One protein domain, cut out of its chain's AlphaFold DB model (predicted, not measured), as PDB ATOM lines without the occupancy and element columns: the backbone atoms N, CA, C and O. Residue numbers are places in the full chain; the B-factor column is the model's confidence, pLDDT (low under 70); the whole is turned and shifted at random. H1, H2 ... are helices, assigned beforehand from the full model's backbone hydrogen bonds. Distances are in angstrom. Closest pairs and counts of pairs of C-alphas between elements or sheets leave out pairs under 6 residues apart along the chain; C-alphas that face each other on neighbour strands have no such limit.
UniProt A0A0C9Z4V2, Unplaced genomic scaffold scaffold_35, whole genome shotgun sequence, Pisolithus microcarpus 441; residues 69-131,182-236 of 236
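Overview. This is residues 69 to 131 and 182 to 236 of the 236 residues of an uncharacterized protein of Pisolithus microcarpus 441 (UniProt A0A0C9Z4V2). Two long helices, H2 and H5, meet near their first ends and spread apart as a V, and the shorter H1 packs on both of them close to where they meet. The small helices H3 and H4 sit by the first turns of H5, while the far parts of the V, residues 109 to 131 and 224 to 236, stick out free and make much of the length. The printed part has 118 residues with five named helices, in the order H1, H2, H3, H4, H5, and no named strand, and its class is all helix. It is only just extended, close to loose, with a radius of gyration of the C-alphas of 20.6 A, and its C-alphas span 71 by 35 by 22 A.

Arrangement. Begin at H1, residues 70 to 79, and go through its short link of 8 residues to H2, residues 88 to 130. These two form a helical hairpin: they touch, the closest C-alphas being those of Met 78 and Val 88, 5.7 A apart, and run opposite ways at a shallow tilt of 14 degrees. H2 touches H1 with residues 88 to 95 alone. Beyond the cut, look for H3, residues 190 to 193, then H4, residues 195 to 200, and H5, residues 204 to 235; the links from H3 to H4 and from H4 to H5 are tight. H3 and H4 are close but not clearly touching, with the closest C-alphas, those of Pro 190 and Leu 198, at 7.3 A. H5 is the hub and touches the four other helices. H3 touches it, with C-alphas 190 and 207 the closest at 5.7 A. H4 and H5 form a second helical hairpin, opposite ways at a shallow tilt of 20 degrees, where the closest C-alphas, those of Leu 198 and His 204, are 5.5 A apart. With residues 206 to 213 alone H5 touches residues 90 to 95 of H2; the closest C-alphas, those of Leu 94 and Glu 210, are 6.3 A apart. H2 and H5 run the same way at a steep tilt of 36 degrees, only just past shallow. With residues 209 to 220 alone H5 touches H1, opposite ways at a shallow tilt of 26 degrees, and the C-alphas of Phe 70 and Gly 216 come closest at 3.8 A. H1, H2 and H5 are a bundle, helices grouped together and touching one another. H1 stays apart from H3 and H4, and H2 is apart from H3 and H4 too. In H1, H2, H4 and H5 every O i to N i+4 pair is within hydrogen-bond range; H3 is too short for such a pair.

Along the chain. Find C-alpha 70 at (271.928, 283.686, 159.512), where H1 begins; it runs 14.3 A to C-alpha 79. H2, the longest helix with 43 residues, starts at C-alpha 88 at (273.565, 274.818, 172.628) and goes 63.9 A to C-alpha 130 at (271.657, 271.309, 108.845). H3 has 4 residues and H4 has 6. H5 covers 46.8 A from C-alpha 204 to C-alpha 235 at (276.341, 295.028, 132.576).

Size, cuts and confidence. The two C-alphas farthest apart, those of Pro 84 and Cys 131, are 71.2 A apart, and the outline is only just a rod. Without the stretches that stand free, the body of 82 residues spans 37 by 27 by 20 A. Residues 132 to 181 are not printed, and C-alphas 131 and 182 are 42.9 A apart across this cut, in the link from H2 to H3. Of the links that are printed whole, none is long. The mean pLDDT of the printed part is 85.9; look for values under 70 at residues 83 to 88, 131 and 236.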
ATOM      1  N   THR A  69     271.116 288.505 159.954       93.69
ATOM      2  CA  THR A  69     271.750 287.497 159.085       93.69
ATOM      3  C   THR A  69     271.649 286.113 159.726       93.69
ATOM      4  O   THR A  69     271.394 286.000 160.931       93.69
ATOM      5  N   PHE A  70     271.888 285.044 158.965       92.88
ATOM      6  CA  PHE A  70     271.928 283.686 159.512       92.88
ATOM      7  C   PHE A  70     272.926 283.578 160.668       92.88
ATOM      8  O   PHE A  70     272.607 283.055 161.736       92.88
ATOM      9  N   HIS A  71     274.122 284.148 160.491       93.31
ATOM     10  CA  HIS A  71     275.159 284.126 161.518       93.31
ATOM     11  C   HIS A  71     274.759 284.916 162.774       93.31
ATOM     12  O   HIS A  71     275.012 284.470 163.894       93.31
ATOM     13  N   GLU A  72     274.107 286.071 162.614       93.62
ATOM     14  CA  GLU A  72     273.596 286.857 163.741       93.62
ATOM     15  C   GLU A  72     272.490 286.115 164.496       93.62
ATOM     16  O   GLU A  72     272.542 286.059 165.726       93.62
ATOM     17  N   ALA A  73     271.535 285.512 163.783       92.06
ATOM     18  CA  ALA A  73     270.470 284.704 164.377       92.06
ATOM     19  C   ALA A  73     271.050 283.503 165.142       92.06
ATOM     20  O   ALA A  73     270.716 283.283 166.307       92.06
ATOM     21  N   TRP A  74     272.001 282.785 164.539       92.19
ATOM     22  CA  TRP A  74     272.702 281.667 165.169       92.19
ATOM     23  C   TRP A  74     273.451 282.084 166.442       92.19
ATOM     24  O   TRP A  74     273.292 281.459 167.490       92.19
ATOM     25  N   LEU A  75     274.212 283.184 166.398       92.38
ATOM     26  CA  LEU A  75     274.916 283.710 167.570       92.38
ATOM     27  C   LEU A  75     273.957 284.150 168.680       92.38
ATOM     28  O   LEU A  75     274.260 283.963 169.861       92.38
ATOM     29  N   GLN A  76     272.829 284.770 168.330       91.00
ATOM     30  CA  GLN A  76     271.818 285.184 169.302       91.00
ATOM     31  C   GLN A  76     271.195 283.973 169.996       91.00
ATOM     32  O   GLN A  76     271.114 283.960 171.226       91.00
ATOM     33  N   LEU A  77     270.851 282.939 169.231       89.56
ATOM     34  CA  LEU A  77     270.298 281.689 169.745       89.56
ATOM     35  C   LEU A  77     271.299 280.904 170.599       89.56
ATOM     36  O   LEU A  77     270.928 280.352 171.629       89.56
ATOM     37  N   MET A  78     272.585 280.903 170.234       86.75
ATOM     38  CA  MET A  78     273.632 280.302 171.065       86.75
ATOM     39  C   MET A  78     273.835 281.032 172.396       86.75
ATOM     40  O   MET A  78     274.145 280.396 173.403       86.75
ATOM     41  N   LYS A  79     273.683 282.363 172.413       86.44
ATOM     42  CA  LYS A  79     273.792 283.171 173.638       86.44
ATOM     43  C   LYS A  79     272.562 283.026 174.530       86.44
ATOM     44  O   LYS A  79     272.714 282.963 175.745       86.44
ATOM     45  N   ASN A  80     271.374 282.991 173.930       83.94
ATOM     46  CA  ASN A  80     270.087 282.952 174.614       83.94
ATOM     47  C   ASN A  80     269.180 281.893 173.957       83.94
ATOM     48  O   ASN A  80     268.334 282.253 173.132       83.94
ATOM     49  N   PRO A  81     269.333 280.602 174.304       77.31
ATOM     50  CA  PRO A  81     268.466 279.558 173.771       77.31
ATOM     51  C   PRO A  81     267.024 279.778 174.240       77.31
ATOM     52  O   PRO A  81     266.781 280.226 175.364       77.31
ATOM     53  N   LYS A  82     266.057 279.462 173.377       75.62
ATOM     54  CA  LYS A  82     264.627 279.594 173.688       75.62
ATOM     55  C   LYS A  82     264.079 278.347 174.360       75.62
ATOM     56  O   LYS A  82     263.092 278.434 175.085       75.62
ATOM     57  N   SER A  83     264.711 277.203 174.119       68.25
ATOM     58  CA  SER A  83     264.358 275.945 174.756       68.25
ATOM     59  C   SER A  83     264.775 275.907 176.240       68.25
ATOM     60  O   SER A  83     265.896 276.282 176.595       68.25
ATOM     61  N   PRO A  84     263.912 275.393 177.141       59.81
ATOM     62  CA  PRO A  84     264.209 275.289 178.573       59.81
ATOM     63  C   PRO A  84     265.338 274.294 178.891       59.81
ATOM     64  O   PRO A  84     265.863 274.300 180.003       59.81
ATOM     65  N   SER A  85     265.721 273.440 177.934       56.72
ATOM     66  CA  SER A  85     266.823 272.486 178.073       56.72
ATOM     67  C   SER A  85     268.199 273.082 177.777       56.72
ATOM     68  O   SER A  85     269.187 272.383 177.988       56.72
ATOM     69  N   GLY A  86     268.297 274.342 177.324       52.41
ATOM     70  CA  GLY A  86     269.563 275.079 177.228       52.41
ATOM     71  C   GLY A  86     270.679 274.355 176.469       52.41
ATOM     72  O   GLY A  86     271.858 274.624 176.698       52.41
ATOM     73  N   ASN A  87     270.345 273.405 175.594       60.53
ATOM     74  CA  ASN A  87     271.350 272.637 174.886       60.53
ATOM     75  C   ASN A  87     271.745 273.424 173.645       60.53
ATOM     76  O   ASN A  87     271.096 273.320 172.610       60.53
ATOM     77  N   VAL A  88     272.850 274.165 173.744       64.69
ATOM     78  CA  VAL A  88     273.565 274.818 172.628       64.69
ATOM     79  C   VAL A  88     273.709 273.891 171.404       64.69
ATOM     80  O   VAL A  88     273.736 274.355 170.267       64.69
ATOM     81  N   GLY A  89     273.728 272.570 171.620       80.50
ATOM     82  CA  GLY A  89     273.743 271.564 170.557       80.50
ATOM     83  C   GLY A  89     272.492 271.519 169.670       80.50
ATOM     84  O   GLY A  89     272.606 271.112 168.525       80.50
ATOM     85  N   SER A  90     271.323 271.958 170.147       85.88
ATOM     86  CA  SER A  90     270.084 271.975 169.349       85.88
ATOM     87  C   SER A  90     270.150 272.993 168.208       85.88
ATOM     88  O   SER A  90     269.915 272.638 167.059       85.88
ATOM     89  N   VAL A  91     270.571 274.225 168.504       89.06
ATOM     90  CA  VAL A  91     270.785 275.291 167.512       89.06
ATOM     91  C   VAL A  91     271.885 274.907 166.520       89.06
ATOM     92  O   VAL A  91     271.748 275.152 165.325       89.06
ATOM     93  N   ALA A  92     272.968 274.282 166.998       89.44
ATOM     94  CA  ALA A  92     274.037 273.788 166.130       89.44
ATOM     95  C   ALA A  92     273.543 272.684 165.181       89.44
ATOM     96  O   ALA A  92     273.809 272.752 163.987       89.44
ATOM     97  N   TRP A  93     272.774 271.722 165.699       91.25
ATOM     98  CA  TRP A  93     272.163 270.654 164.908       91.25
ATOM     99  C   TRP A  93     271.178 271.195 163.861       91.25
ATOM    100  O   TRP A  93     271.207 270.754 162.717       91.25
ATOM    101  N   LEU A  94     270.357 272.192 164.214       92.25
ATOM    102  CA  LEU A  94     269.461 272.858 163.262       92.25
ATOM    103  C   LEU A  94     270.235 273.578 162.155       92.25
ATOM    104  O   LEU A  94     269.880 273.461 160.987       92.25
ATOM    105  N   ALA A  95     271.295 274.307 162.509       92.38
ATOM    106  CA  ALA A  95     272.131 275.001 161.533       92.38
ATOM    107  C   ALA A  95     272.840 274.026 160.579       92.38
ATOM    108  O   ALA A  95     272.934 274.299 159.386       92.38
ATOM    109  N   GLU A  96     273.306 272.887 161.093       93.38
ATOM    110  CA  GLU A  96     273.874 271.813 160.277       93.38
ATOM    111  C   GLU A  96     272.818 271.197 159.350       93.38
ATOM    112  O   GLU A  96     273.078 271.046 158.162       93.38
ATOM    113  N   GLY A  97     271.606 270.932 159.855       92.50
ATOM    114  CA  GLY A  97     270.480 270.456 159.049       92.50
ATOM    115  C   GLY A  97     270.159 271.387 157.877       92.50
ATOM    116  O   GLY A  97     270.127 270.933 156.737       92.50
ATOM    117  N   ILE A  98     270.030 272.692 158.145       92.94
ATOM    118  CA  ILE A  98     269.811 273.721 157.113       92.94
ATOM    119  C   ILE A  98     270.956 273.722 156.088       92.94
ATOM    120  O   ILE A  98     270.707 273.733 154.887       92.94
ATOM    121  N   GLY A  99     272.215 273.651 156.533       93.06
ATOM    122  CA  GLY A  99     273.366 273.630 155.623       93.06
ATOM    123  C   GLY A  99     273.416 272.394 154.712       93.06
ATOM    124  O   GLY A  99     273.863 272.481 153.564       93.06
ATOM    125  N   ILE A 100     272.936 271.243 155.192       92.62
ATOM    126  CA  ILE A 100     272.809 270.045 154.354       92.62
ATOM    127  C   ILE A 100     271.665 270.232 153.347       92.62
ATOM    128  O   ILE A 100     271.869 269.928 152.174       92.62
ATOM    129  N   GLU A 101     270.502 270.760 153.754       90.75
ATOM    130  CA  GLU A 101     269.394 271.046 152.822       90.75
ATOM    131  C   GLU A 101     269.819 272.018 151.712       90.75
ATOM    132  O   GLU A 101     269.500 271.791 150.542       90.75
ATOM    133  N   ASP A 102     270.608 273.042 152.043       90.75
ATOM    134  CA  ASP A 102     271.193 273.963 151.062       90.75
ATOM    135  C   ASP A 102     272.104 273.238 150.071       90.75
ATOM    136  O   ASP A 102     271.949 273.374 148.855       90.75
ATOM    137  N   SER A 103     273.001 272.391 150.577       89.44
ATOM    138  CA  SER A 103     273.901 271.596 149.735       89.44
ATOM    139  C   SER A 103     273.120 270.662 148.795       89.44
ATOM    140  O   SER A 103     273.462 270.525 147.620       89.44
ATOM    141  N   GLN A 104     272.027 270.050 149.270       90.38
ATOM    142  CA  GLN A 104     271.146 269.227 148.432       90.38
ATOM    143  C   GLN A 104     270.464 270.050 147.326       90.38
ATOM    144  O   GLN A 104     270.286 269.561 146.207       90.38
ATOM    145  N   GLN A 105     270.063 271.293 147.611       87.88
ATOM    146  CA  GLN A 105     269.474 272.184 146.608       87.88
ATOM    147  C   GLN A 105     270.493 272.604 145.545       87.88
ATOM    148  O   GLN A 105     270.161 272.612 144.356       87.88
ATOM    149  N   GLU A 106     271.730 272.908 145.941       88.62
ATOM    150  CA  GLU A 106     272.808 273.261 145.013       88.62
ATOM    151  C   GLU A 106     273.101 272.135 144.015       88.62
ATOM    152  O   GLU A 106     273.164 272.386 142.806       88.62
ATOM    153  N   VAL A 107     273.191 270.891 144.495       88.06
ATOM    154  CA  VAL A 107     273.387 269.705 143.645       88.06
ATOM    155  C   VAL A 107     272.257 269.584 142.623       88.06
ATOM    156  O   VAL A 107     272.531 269.584 141.422       88.06
ATOM    157  N   LYS A 108     270.989 269.638 143.054       87.50
ATOM    158  CA  LYS A 108     269.824 269.578 142.146       87.50
ATOM    159  C   LYS A 108     269.838 270.672 141.081       87.50
ATOM    160  O   LYS A 108     269.448 270.446 139.933       87.50
ATOM    161  N   ILE A 109     270.229 271.892 141.449       87.06
ATOM    162  CA  ILE A 109     270.323 273.007 140.501       87.06
ATOM    163  C   ILE A 109     271.450 272.749 139.496       87.06
ATOM    164  O   ILE A 109     271.268 272.999 138.301       87.06
ATOM    165  N   SER A 110     272.599 272.249 139.954       87.12
ATOM    166  CA  SER A 110     273.753 271.956 139.100       87.12
ATOM    167  C   SER A 110     273.458 270.869 138.059       87.12
ATOM    168  O   SER A 110     273.739 271.075 136.878       87.12
ATOM    169  N   GLU A 111     272.777 269.792 138.450       86.00
ATOM    170  CA  GLU A 111     272.359 268.710 137.551       86.00
ATOM    171  C   GLU A 111     271.402 269.214 136.470       86.00
ATOM    172  O   GLU A 111     271.587 268.964 135.275       86.00
ATOM    173  N   LYS A 112     270.397 270.006 136.867       85.50
ATOM    174  CA  LYS A 112     269.457 270.626 135.921       85.50
ATOM    175  C   LYS A 112     270.175 271.533 134.926       85.50
ATOM    176  O   LYS A 112     269.860 271.507 133.735       85.50
ATOM    177  N   ARG A 113     271.152 272.323 135.390       85.50
ATOM    178  CA  ARG A 113     271.983 273.173 134.523       85.50
ATOM    179  C   ARG A 113     272.801 272.338 133.546       85.50
ATOM    180  O   ARG A 113     272.815 272.662 132.363       85.50
ATOM    181  N   GLN A 114     273.427 271.257 134.007       86.94
ATOM    182  CA  GLN A 114     274.185 270.350 133.148       86.94
ATOM    183  C   GLN A 114     273.295 269.732 132.064       86.94
ATOM    184  O   GLN A 114     273.642 269.785 130.885       86.94
ATOM    185  N   ARG A 115     272.110 269.228 132.436       86.00
ATOM    186  CA  ARG A 115     271.139 268.656 131.489       86.00
ATOM    187  C   ARG A 115     270.722 269.666 130.420       86.00
ATOM    188  O   ARG A 115     270.669 269.321 129.238       86.00
ATOM    189  N   LEU A 116     270.453 270.912 130.814       86.62
ATOM    190  CA  LEU A 116     270.112 271.980 129.873       86.62
ATOM    191  C   LEU A 116     271.279 272.298 128.929       86.62
ATOM    192  O   LEU A 116     271.063 272.375 127.720       86.62
ATOM    193  N   SER A 117     272.503 272.426 129.449       82.56
ATOM    194  CA  SER A 117     273.704 272.662 128.637       82.56
ATOM    195  C   SER A 117     273.906 271.567 127.593       82.56
ATOM    196  O   SER A 117     274.073 271.874 126.416       82.56
ATOM    197  N   SER A 118     273.785 270.293 127.976       84.69
ATOM    198  CA  SER A 118     273.878 269.182 127.023       84.69
ATOM    199  C   SER A 118     272.783 269.234 125.954       84.69
ATOM    200  O   SER A 118     273.034 268.905 124.796       84.69
ATOM    201  N   ARG A 119     271.565 269.673 126.301       84.00
ATOM    202  CA  ARG A 119     270.482 269.852 125.320       84.00
ATOM    203  C   ARG A 119     270.782 270.994 124.346       84.00
ATOM    204  O   ARG A 119     270.542 270.841 123.152       84.00
ATOM    205  N   ILE A 120     271.341 272.099 124.840       84.50
ATOM    206  CA  ILE A 120     271.793 273.236 124.025       84.50
ATOM    207  C   ILE A 120     272.919 272.804 123.077       84.50
ATOM    208  O   ILE A 120     272.857 273.087 121.884       84.50
ATOM    209  N   GLU A 121     273.913 272.060 123.561       87.19
ATOM    210  CA  GLU A 121     275.004 271.532 122.731       87.19
ATOM    211  C   GLU A 121     274.494 270.588 121.640       87.19
ATOM    212  O   GLU A 121     274.874 270.728 120.477       87.19
ATOM    213  N   LYS A 122     273.584 269.665 121.981       88.12
ATOM    214  CA  LYS A 122     272.924 268.793 120.999       88.12
ATOM    215  C   LYS A 122     272.152 269.606 119.960       88.12
ATOM    216  O   LYS A 122     272.266 269.319 118.771       88.12
ATOM    217  N   PHE A 123     271.416 270.635 120.384       86.81
ATOM    218  CA  PHE A 123     270.704 271.535 119.476       86.81
ATOM    219  C   PHE A 123     271.667 272.246 118.515       86.81
ATOM    220  O   PHE A 123     271.453 272.208 117.304       86.81
ATOM    221  N   HIS A 124     272.763 272.821 119.021       83.50
ATOM    222  CA  HIS A 124     273.782 273.459 118.183       83.50
ATOM    223  C   HIS A 124     274.468 272.469 117.238       83.50
ATOM    224  O   HIS A 124     274.670 272.796 116.072       83.50
ATOM    225  N   SER A 125     274.794 271.261 117.703       81.56
ATOM    226  CA  SER A 125     275.401 270.212 116.876       81.56
ATOM    227  C   SER A 125     274.471 269.786 115.736       81.56
ATOM    228  O   SER A 125     274.898 269.714 114.582       81.56
ATOM    229  N   ASN A 126     273.186 269.580 116.035       82.31
ATOM    230  CA  ASN A 126     272.179 269.242 115.036       82.31
ATOM    231  C   ASN A 126     271.965 270.397 114.043       82.31
ATOM    232  O   ASN A 126     272.004 270.196 112.832       82.31
ATOM    233  N   GLY A 127     271.836 271.633 114.538       80.56
ATOM    234  CA  GLY A 127     271.740 272.835 113.706       80.56
ATOM    235  C   GLY A 127     272.951 273.014 112.785       80.56
ATOM    236  O   GLY A 127     272.792 273.279 111.597       80.56
ATOM    237  N   GLN A 128     274.165 272.769 113.285       77.44
ATOM    238  CA  GLN A 128     275.385 272.808 112.477       77.44
ATOM    239  C   GLN A 128     275.377 271.747 111.366       77.44
ATOM    240  O   GLN A 128     275.875 272.010 110.272       77.44
ATOM    241  N   ALA A 129     274.802 270.566 111.613       75.25
ATOM    242  CA  ALA A 129     274.627 269.544 110.586       75.25
ATOM    243  C   ALA A 129     273.661 270.000 109.478       75.25
ATOM    244  O   ALA A 129     273.956 269.776 108.304       75.25
ATOM    245  N   PHE A 130     272.572 270.700 109.823       74.12
ATOM    246  CA  PHE A 130     271.657 271.309 108.845       74.12
ATOM    247  C   PHE A 130     272.294 272.464 108.063       74.12
ATOM    248  O   PHE A 130     272.055 272.606 106.867       74.12
ATOM    249  N   CYS A 131     273.137 273.271 108.710       62.88
ATOM    250  CA  CYS A 131     273.849 274.378 108.064       62.88
ATOM    251  C   CYS A 131     275.077 273.927 107.251       62.88
ATOM    252  O   CYS A 131     275.727 274.749 106.605       62.88
ATOM    253  N   SER A 182     271.521 261.048 147.749       72.75
ATOM    254  CA  SER A 182     271.546 261.823 148.998       72.75
ATOM    255  C   SER A 182     270.834 263.171 148.887       72.75
ATOM    256  O   SER A 182     270.341 263.682 149.889       72.75
ATOM    257  N   GLU A 183     270.704 263.720 147.685       78.62
ATOM    258  CA  GLU A 183     269.926 264.913 147.360       78.62
ATOM    259  C   GLU A 183     268.408 264.689 147.444       78.62
ATOM    260  O   GLU A 183     267.648 265.640 147.640       78.62
ATOM    261  N   LEU A 184     267.940 263.443 147.341       75.75
ATOM    262  CA  LEU A 184     266.525 263.066 147.447       75.75
ATOM    263  C   LEU A 184     266.125 262.636 148.865       75.75
ATOM    264  O   LEU A 184     264.935 262.489 149.153       75.75
ATOM    265  N   MET A 185     267.092 262.457 149.765       81.31
ATOM    266  CA  MET A 185     266.826 262.097 151.154       81.31
ATOM    267  C   MET A 185     266.340 263.318 151.943       81.31
ATOM    268  O   MET A 185     267.065 264.295 152.110       81.31
ATOM    269  N   SER A 186     265.114 263.255 152.467       80.31
ATOM    270  CA  SER A 186     264.589 264.301 153.350       80.31
ATOM    271  C   SER A 186     265.283 264.251 154.711       80.31
ATOM    272  O   SER A 186     265.380 263.190 155.335       80.31
ATOM    273  N   ILE A 187     265.742 265.409 155.177       86.19
ATOM    274  CA  ILE A 187     266.310 265.565 156.514       86.19
ATOM    275  C   ILE A 187     265.165 265.714 157.510       86.19
ATOM    276  O   ILE A 187     264.161 266.385 157.260       86.19
ATOM    277  N   TRP A 188     265.295 265.055 158.660       87.25
ATOM    278  CA  TRP A 188     264.346 265.264 159.741       87.25
ATOM    279  C   TRP A 188     264.568 266.653 160.343       87.25
ATOM    280  O   TRP A 188     265.540 266.866 161.063       87.25
ATOM    281  N   MET A 189     263.645 267.570 160.062       88.88
ATOM    282  CA  MET A 189     263.593 268.915 160.631       88.88
ATOM    283  C   MET A 189     262.301 269.082 161.445       88.88
ATOM    284  O   MET A 189     261.300 268.419 161.147       88.88
ATOM    285  N   PRO A 190     262.268 269.948 162.478       86.94
ATOM    286  CA  PRO A 190     261.035 270.200 163.225       86.94
ATOM    287  C   PRO A 190     259.894 270.661 162.303       86.94
ATOM    288  O   PRO A 190     258.761 270.181 162.429       86.94
ATOM    289  N   SER A 191     260.193 271.516 161.323       87.50
ATOM    290  CA  SER A 191     259.261 271.944 160.273       87.50
ATOM    291  C   SER A 191     258.565 270.788 159.530       87.50
ATOM    292  O   SER A 191     257.379 270.917 159.214       87.50
ATOM    293  N   SER A 192     259.210 269.629 159.362       86.94
ATOM    294  CA  SER A 192     258.657 268.448 158.671       86.94
ATOM    295  C   SER A 192     257.539 267.717 159.439       86.94
ATOM    296  O   SER A 192     256.870 266.846 158.887       86.94
ATOM    297  N   ILE A 193     257.314 268.035 160.721       84.38
ATOM    298  CA  ILE A 193     256.381 267.311 161.613       84.38
ATOM    299  C   ILE A 193     255.017 268.012 161.726       84.38
ATOM    300  O   ILE A 193     254.004 267.373 162.026       84.38
ATOM    301  N   GLY A 194     254.990 269.326 161.492       83.94
ATOM    302  CA  GLY A 194     253.819 270.182 161.670       83.94
ATOM    303  C   GLY A 194     253.678 270.761 163.086       83.94
ATOM    304  O   GLY A 194     253.928 270.103 164.099       83.94
ATOM    305  N   ALA A 195     253.232 272.019 163.163       83.31
ATOM    306  CA  ALA A 195     253.231 272.812 164.398       83.31
ATOM    307  C   ALA A 195     252.362 272.229 165.533       83.31
ATOM    308  O   ALA A 195     252.752 272.288 166.701       83.31
ATOM    309  N   ALA A 196     251.206 271.639 165.209       85.38
ATOM    310  CA  ALA A 196     250.307 271.053 166.209       85.38
ATOM    311  C   ALA A 196     250.973 269.881 166.948       85.38
ATOM    312  O   ALA A 196     251.041 269.867 168.175       85.38
ATOM    313  N   LYS A 197     251.570 268.956 166.192       86.25
ATOM    314  CA  LYS A 197     252.237 267.765 166.725       86.25
ATOM    315  C   LYS A 197     253.526 268.103 167.480       86.25
ATOM    316  O   LYS A 197     253.816 267.500 168.508       86.25
ATOM    317  N   LEU A 198     254.273 269.114 167.035       85.25
ATOM    318  CA  LEU A 198     255.413 269.648 167.792       85.25
ATOM    319  C   LEU A 198     255.002 270.231 169.149       85.25
ATOM    320  O   LEU A 198     255.739 270.092 170.124       85.25
ATOM    321  N   THR A 199     253.833 270.871 169.215       84.44
ATOM    322  CA  THR A 199     253.300 271.427 170.466       84.44
ATOM    323  C   THR A 199     252.919 270.311 171.438       84.44
ATOM    324  O   THR A 199     253.281 270.384 172.609       84.44
ATOM    325  N   GLU A 200     252.275 269.245 170.952       88.75
ATOM    326  CA  GLU A 200     251.962 268.044 171.745       88.75
ATOM    327  C   GLU A 200     253.219 267.364 172.309       88.75
ATOM    328  O   GLU A 200     253.214 266.886 173.442       88.75
ATOM    329  N   LEU A 201     254.312 267.356 171.539       85.25
ATOM    330  CA  LEU A 201     255.598 266.773 171.929       85.25
ATOM    331  C   LEU A 201     256.467 267.705 172.795       85.25
ATOM    332  O   LEU A 201     257.562 267.313 173.193       85.25
ATOM    333  N   GLY A 202     256.020 268.935 173.076       82.81
ATOM    334  CA  GLY A 202     256.800 269.923 173.831       82.81
ATOM    335  C   GLY A 202     258.027 270.467 173.085       82.81
ATOM    336  O   GLY A 202     258.917 271.042 173.703       82.81
ATOM    337  N   LEU A 203     258.082 270.311 171.758       84.25
ATOM    338  CA  LEU A 203     259.190 270.730 170.888       84.25
ATOM    339  C   LEU A 203     258.945 272.093 170.216       84.25
ATOM    340  O   LEU A 203     259.649 272.471 169.280       84.25
ATOM    341  N   HIS A 204     257.950 272.854 170.675       86.75
ATOM    342  CA  HIS A 204     257.592 274.141 170.074       86.75
ATOM    343  C   HIS A 204     258.758 275.149 170.109       86.75
ATOM    344  O   HIS A 204     258.902 275.955 169.188       86.75
ATOM    345  N   ASP A 205     259.599 275.133 171.144       87.06
ATOM    346  CA  ASP A 205     260.728 276.068 171.216       87.06
ATOM    347  C   ASP A 205     261.805 275.757 170.173       87.06
ATOM    348  O   ASP A 205     262.336 276.688 169.577       87.06
ATOM    349  N   LEU A 206     262.012 274.479 169.836       88.12
ATOM    350  CA  LEU A 206     262.921 274.069 168.761       88.12
ATOM    351  C   LEU A 206     262.452 274.592 167.394       88.12
ATOM    352  O   LEU A 206     263.253 275.086 166.610       88.12
ATOM    353  N   LEU A 207     261.139 274.583 167.134       89.12
ATOM    354  CA  LEU A 207     260.565 275.182 165.920       89.12
ATOM    355  C   LEU A 207     260.731 276.713 165.887       89.12
ATOM    356  O   LEU A 207     260.857 277.303 164.814       89.12
ATOM    357  N   LYS A 208     260.701 277.388 167.045       89.81
ATOM    358  CA  LYS A 208     260.955 278.841 167.109       89.81
ATOM    359  C   LYS A 208     262.414 279.162 166.799       89.81
ATOM    360  O   LYS A 208     262.662 280.170 166.145       89.81
ATOM    361  N   GLU A 209     263.342 278.350 167.297       90.50
ATOM    362  CA  GLU A 209     264.776 278.469 167.019       90.50
ATOM    363  C   GLU A 209     265.048 278.216 165.530       90.50
ATOM    364  O   GLU A 209     265.653 279.054 164.867       90.50
ATOM    365  N   GLU A 210     264.491 277.137 164.970       92.38
ATOM    366  CA  GLU A 210     264.571 276.823 163.538       92.38
ATOM    367  C   GLU A 210     264.051 277.984 162.676       92.38
ATOM    368  O   GLU A 210     264.715 278.427 161.742       92.38
ATOM    369  N   ARG A 211     262.884 278.542 163.018       92.00
ATOM    370  CA  ARG A 211     262.293 279.673 162.289       92.00
ATOM    371  C   ARG A 211     263.203 280.900 162.259       92.00
ATOM    372  O   ARG A 211     263.233 281.594 161.250       92.00
ATOM    373  N   GLU A 212     263.895 281.208 163.352       93.12
ATOM    374  CA  GLU A 212     264.811 282.354 163.377       93.12
ATOM    375  C   GLU A 212     266.034 282.140 162.494       93.12
ATOM    376  O   GLU A 212     266.448 283.076 161.810       93.12
ATOM    377  N   LEU A 213     266.556 280.914 162.450       94.19
ATOM    378  CA  LEU A 213     267.620 280.553 161.518       94.19
ATOM    379  C   LEU A 213     267.147 280.698 160.064       94.19
ATOM    380  O   LEU A 213     267.824 281.362 159.282       94.19
ATOM    381  N   TRP A 214     265.951 280.201 159.727       94.38
ATOM    382  CA  TRP A 214     265.360 280.371 158.390       94.38
ATOM    383  C   TRP A 214     265.145 281.837 158.006       94.38
ATOM    384  O   TRP A 214     265.390 282.217 156.863       94.38
ATOM    385  N   ILE A 215     264.708 282.689 158.942       93.50
ATOM    386  CA  ILE A 215     264.584 284.134 158.689       93.50
ATOM    387  C   ILE A 215     265.955 284.733 158.364       93.50
ATOM    388  O   ILE A 215     266.069 285.510 157.413       93.50
ATOM    389  N   GLY A 216     266.985 284.356 159.127       94.12
ATOM    390  CA  GLY A 216     268.348 284.816 158.896       94.12
ATOM    391  C   GLY A 216     268.887 284.405 157.528       94.12
ATOM    392  O   GLY A 216     269.398 285.237 156.782       94.12
ATOM    393  N   GLN A 217     268.695 283.142 157.163       94.50
ATOM    394  CA  GLN A 217     269.102 282.606 155.868       94.50
ATOM    395  C   GLN A 217     268.360 283.267 154.705       94.50
ATOM    396  O   GLN A 217     268.983 283.702 153.742       94.50
ATOM    397  N   ALA A 218     267.033 283.409 154.798       93.31
ATOM    398  CA  ALA A 218     266.237 284.055 153.758       93.31
ATOM    399  C   ALA A 218     266.682 285.506 153.520       93.31
ATOM    400  O   ALA A 218     266.706 285.979 152.381       93.31
ATOM    401  N   ASN A 219     267.064 286.211 154.586       93.88
ATOM    402  CA  ASN A 219     267.615 287.557 154.497       93.88
ATOM    403  C   ASN A 219     268.995 287.580 153.817       93.88
ATOM    404  O   ASN A 219     269.241 288.460 152.989       93.88
ATOM    405  N   ASP A 220     269.860 286.605 154.097       94.44
ATOM    406  CA  ASP A 220     271.157 286.463 153.424       94.44
ATOM    407  C   ASP A 220     270.982 286.144 151.929       94.44
ATOM    408  O   ASP A 220     271.564 286.827 151.082       94.44
ATOM    409  N   CYS A 221     270.092 285.205 151.580       92.44
ATOM    410  CA  CYS A 221     269.733 284.900 150.191       92.44
ATOM    411  C   CYS A 221     269.177 286.131 149.462       92.44
ATOM    412  O   CYS A 221     269.551 286.410 148.323       92.44
ATOM    413  N   LEU A 222     268.309 286.910 150.115       91.75
ATOM    414  CA  LEU A 222     267.777 288.153 149.553       91.75
ATOM    415  C   LEU A 222     268.879 289.198 149.334       91.75
ATOM    416  O   LEU A 222     268.862 289.916 148.331       91.75
ATOM    417  N   GLY A 223     269.834 289.287 150.260       90.12
ATOM    418  CA  GLY A 223     271.030 290.110 150.117       90.12
ATOM    419  C   GLY A 223     271.832 289.725 148.877       90.12
ATOM    420  O   GLY A 223     272.122 290.594 148.053       90.12
ATOM    421  N   GLN A 224     272.105 288.430 148.704       92.12
ATOM    422  CA  GLN A 224     272.824 287.906 147.544       92.12
ATOM    423  C   GLN A 224     272.085 288.205 146.233       92.12
ATOM    424  O   GLN A 224     272.675 288.761 145.311       92.12
ATOM    425  N   LEU A 225     270.774 287.946 146.173       92.88
ATOM    426  CA  LEU A 225     269.954 288.230 144.988       92.88
ATOM    427  C   LEU A 225     269.992 289.709 144.590       92.88
ATOM    428  O   LEU A 225     270.078 290.031 143.407       92.88
ATOM    429  N   ARG A 226     269.942 290.623 145.566       91.12
ATOM    430  CA  ARG A 226     270.046 292.066 145.305       91.12
ATOM    431  C   ARG A 226     271.415 292.441 144.739       91.12
ATOM    432  O   ARG A 226     271.472 293.269 143.831       91.12
ATOM    433  N   MET A 227     272.492 291.846 145.252       91.81
ATOM    434  CA  MET A 227     273.845 292.073 144.735       91.81
ATOM    435  C   MET A 227     273.994 291.547 143.307       91.81
ATOM    436  O   MET A 227     274.465 292.280 142.438       91.81
ATOM    437  N   ASP A 228     273.536 290.322 143.044       92.62
ATOM    438  CA  ASP A 228     273.616 289.695 141.721       92.62
ATOM    439  C   ASP A 228     272.793 290.466 140.685       92.62
ATOM    440  O   ASP A 228     273.259 290.721 139.573       92.62
ATOM    441  N   LEU A 229     271.585 290.898 141.062       92.31
ATOM    442  CA  LEU A 229     270.735 291.720 140.207       92.31
ATOM    443  C   LEU A 229     271.372 293.085 139.934       92.31
ATOM    444  O   LEU A 229     271.376 293.527 138.788       92.31
ATOM    445  N   GLY A 230     271.933 293.733 140.958       91.94
ATOM    446  CA  GLY A 230     272.645 295.001 140.805       91.94
ATOM    447  C   GLY A 230     273.853 294.877 139.877       91.94
ATOM    448  O   GLY A 230     274.031 295.702 138.988       91.94
ATOM    449  N   SER A 231     274.636 293.806 140.023       91.69
ATOM    450  CA  SER A 231     275.756 293.492 139.129       91.69
ATOM    451  C   SER A 231     275.284 293.298 137.687       91.69
ATOM    452  O   SER A 231     275.833 293.893 136.760       91.69
ATOM    453  N   LYS A 232     274.204 292.533 137.484       92.44
ATOM    454  CA  LYS A 232     273.652 292.285 136.150       92.44
ATOM    455  C   LYS A 232     273.086 293.556 135.510       92.44
ATOM    456  O   LYS A 232     273.337 293.783 134.335       92.44
ATOM    457  N   ALA A 233     272.396 294.404 136.270       86.31
ATOM    458  CA  ALA A 233     271.856 295.680 135.788       86.31
ATOM    459  C   ALA A 233     272.936 296.719 135.427       86.31
ATOM    460  O   ALA A 233     272.637 297.698 134.760       86.31
ATOM    461  N   MET A 234     274.181 296.536 135.875       84.81
ATOM    462  CA  MET A 234     275.310 297.379 135.458       84.81
ATOM    463  C   MET A 234     275.956 296.905 134.149       84.81
ATOM    464  O   MET A 234     276.675 297.675 133.514       84.81
ATOM    465  N   LEU A 235     275.754 295.638 133.773       80.88
ATOM    466  CA  LEU A 235     276.341 295.028 132.576       80.88
ATOM    467  C   LEU A 235     275.416 295.082 131.349       80.88
ATOM    468  O   LEU A 235     275.913 294.931 130.233       80.88
ATOM    469  N   TYR A 236     274.111 295.281 131.552       63.31
ATOM    470  CA  TYR A 236     273.067 295.343 130.521       63.31
ATOM    471  C   TYR A 236     272.298 296.658 130.612       63.31
ATOM    472  O   TYR A 236     271.952 297.201 129.541       63.31
TER     473      TYR A 236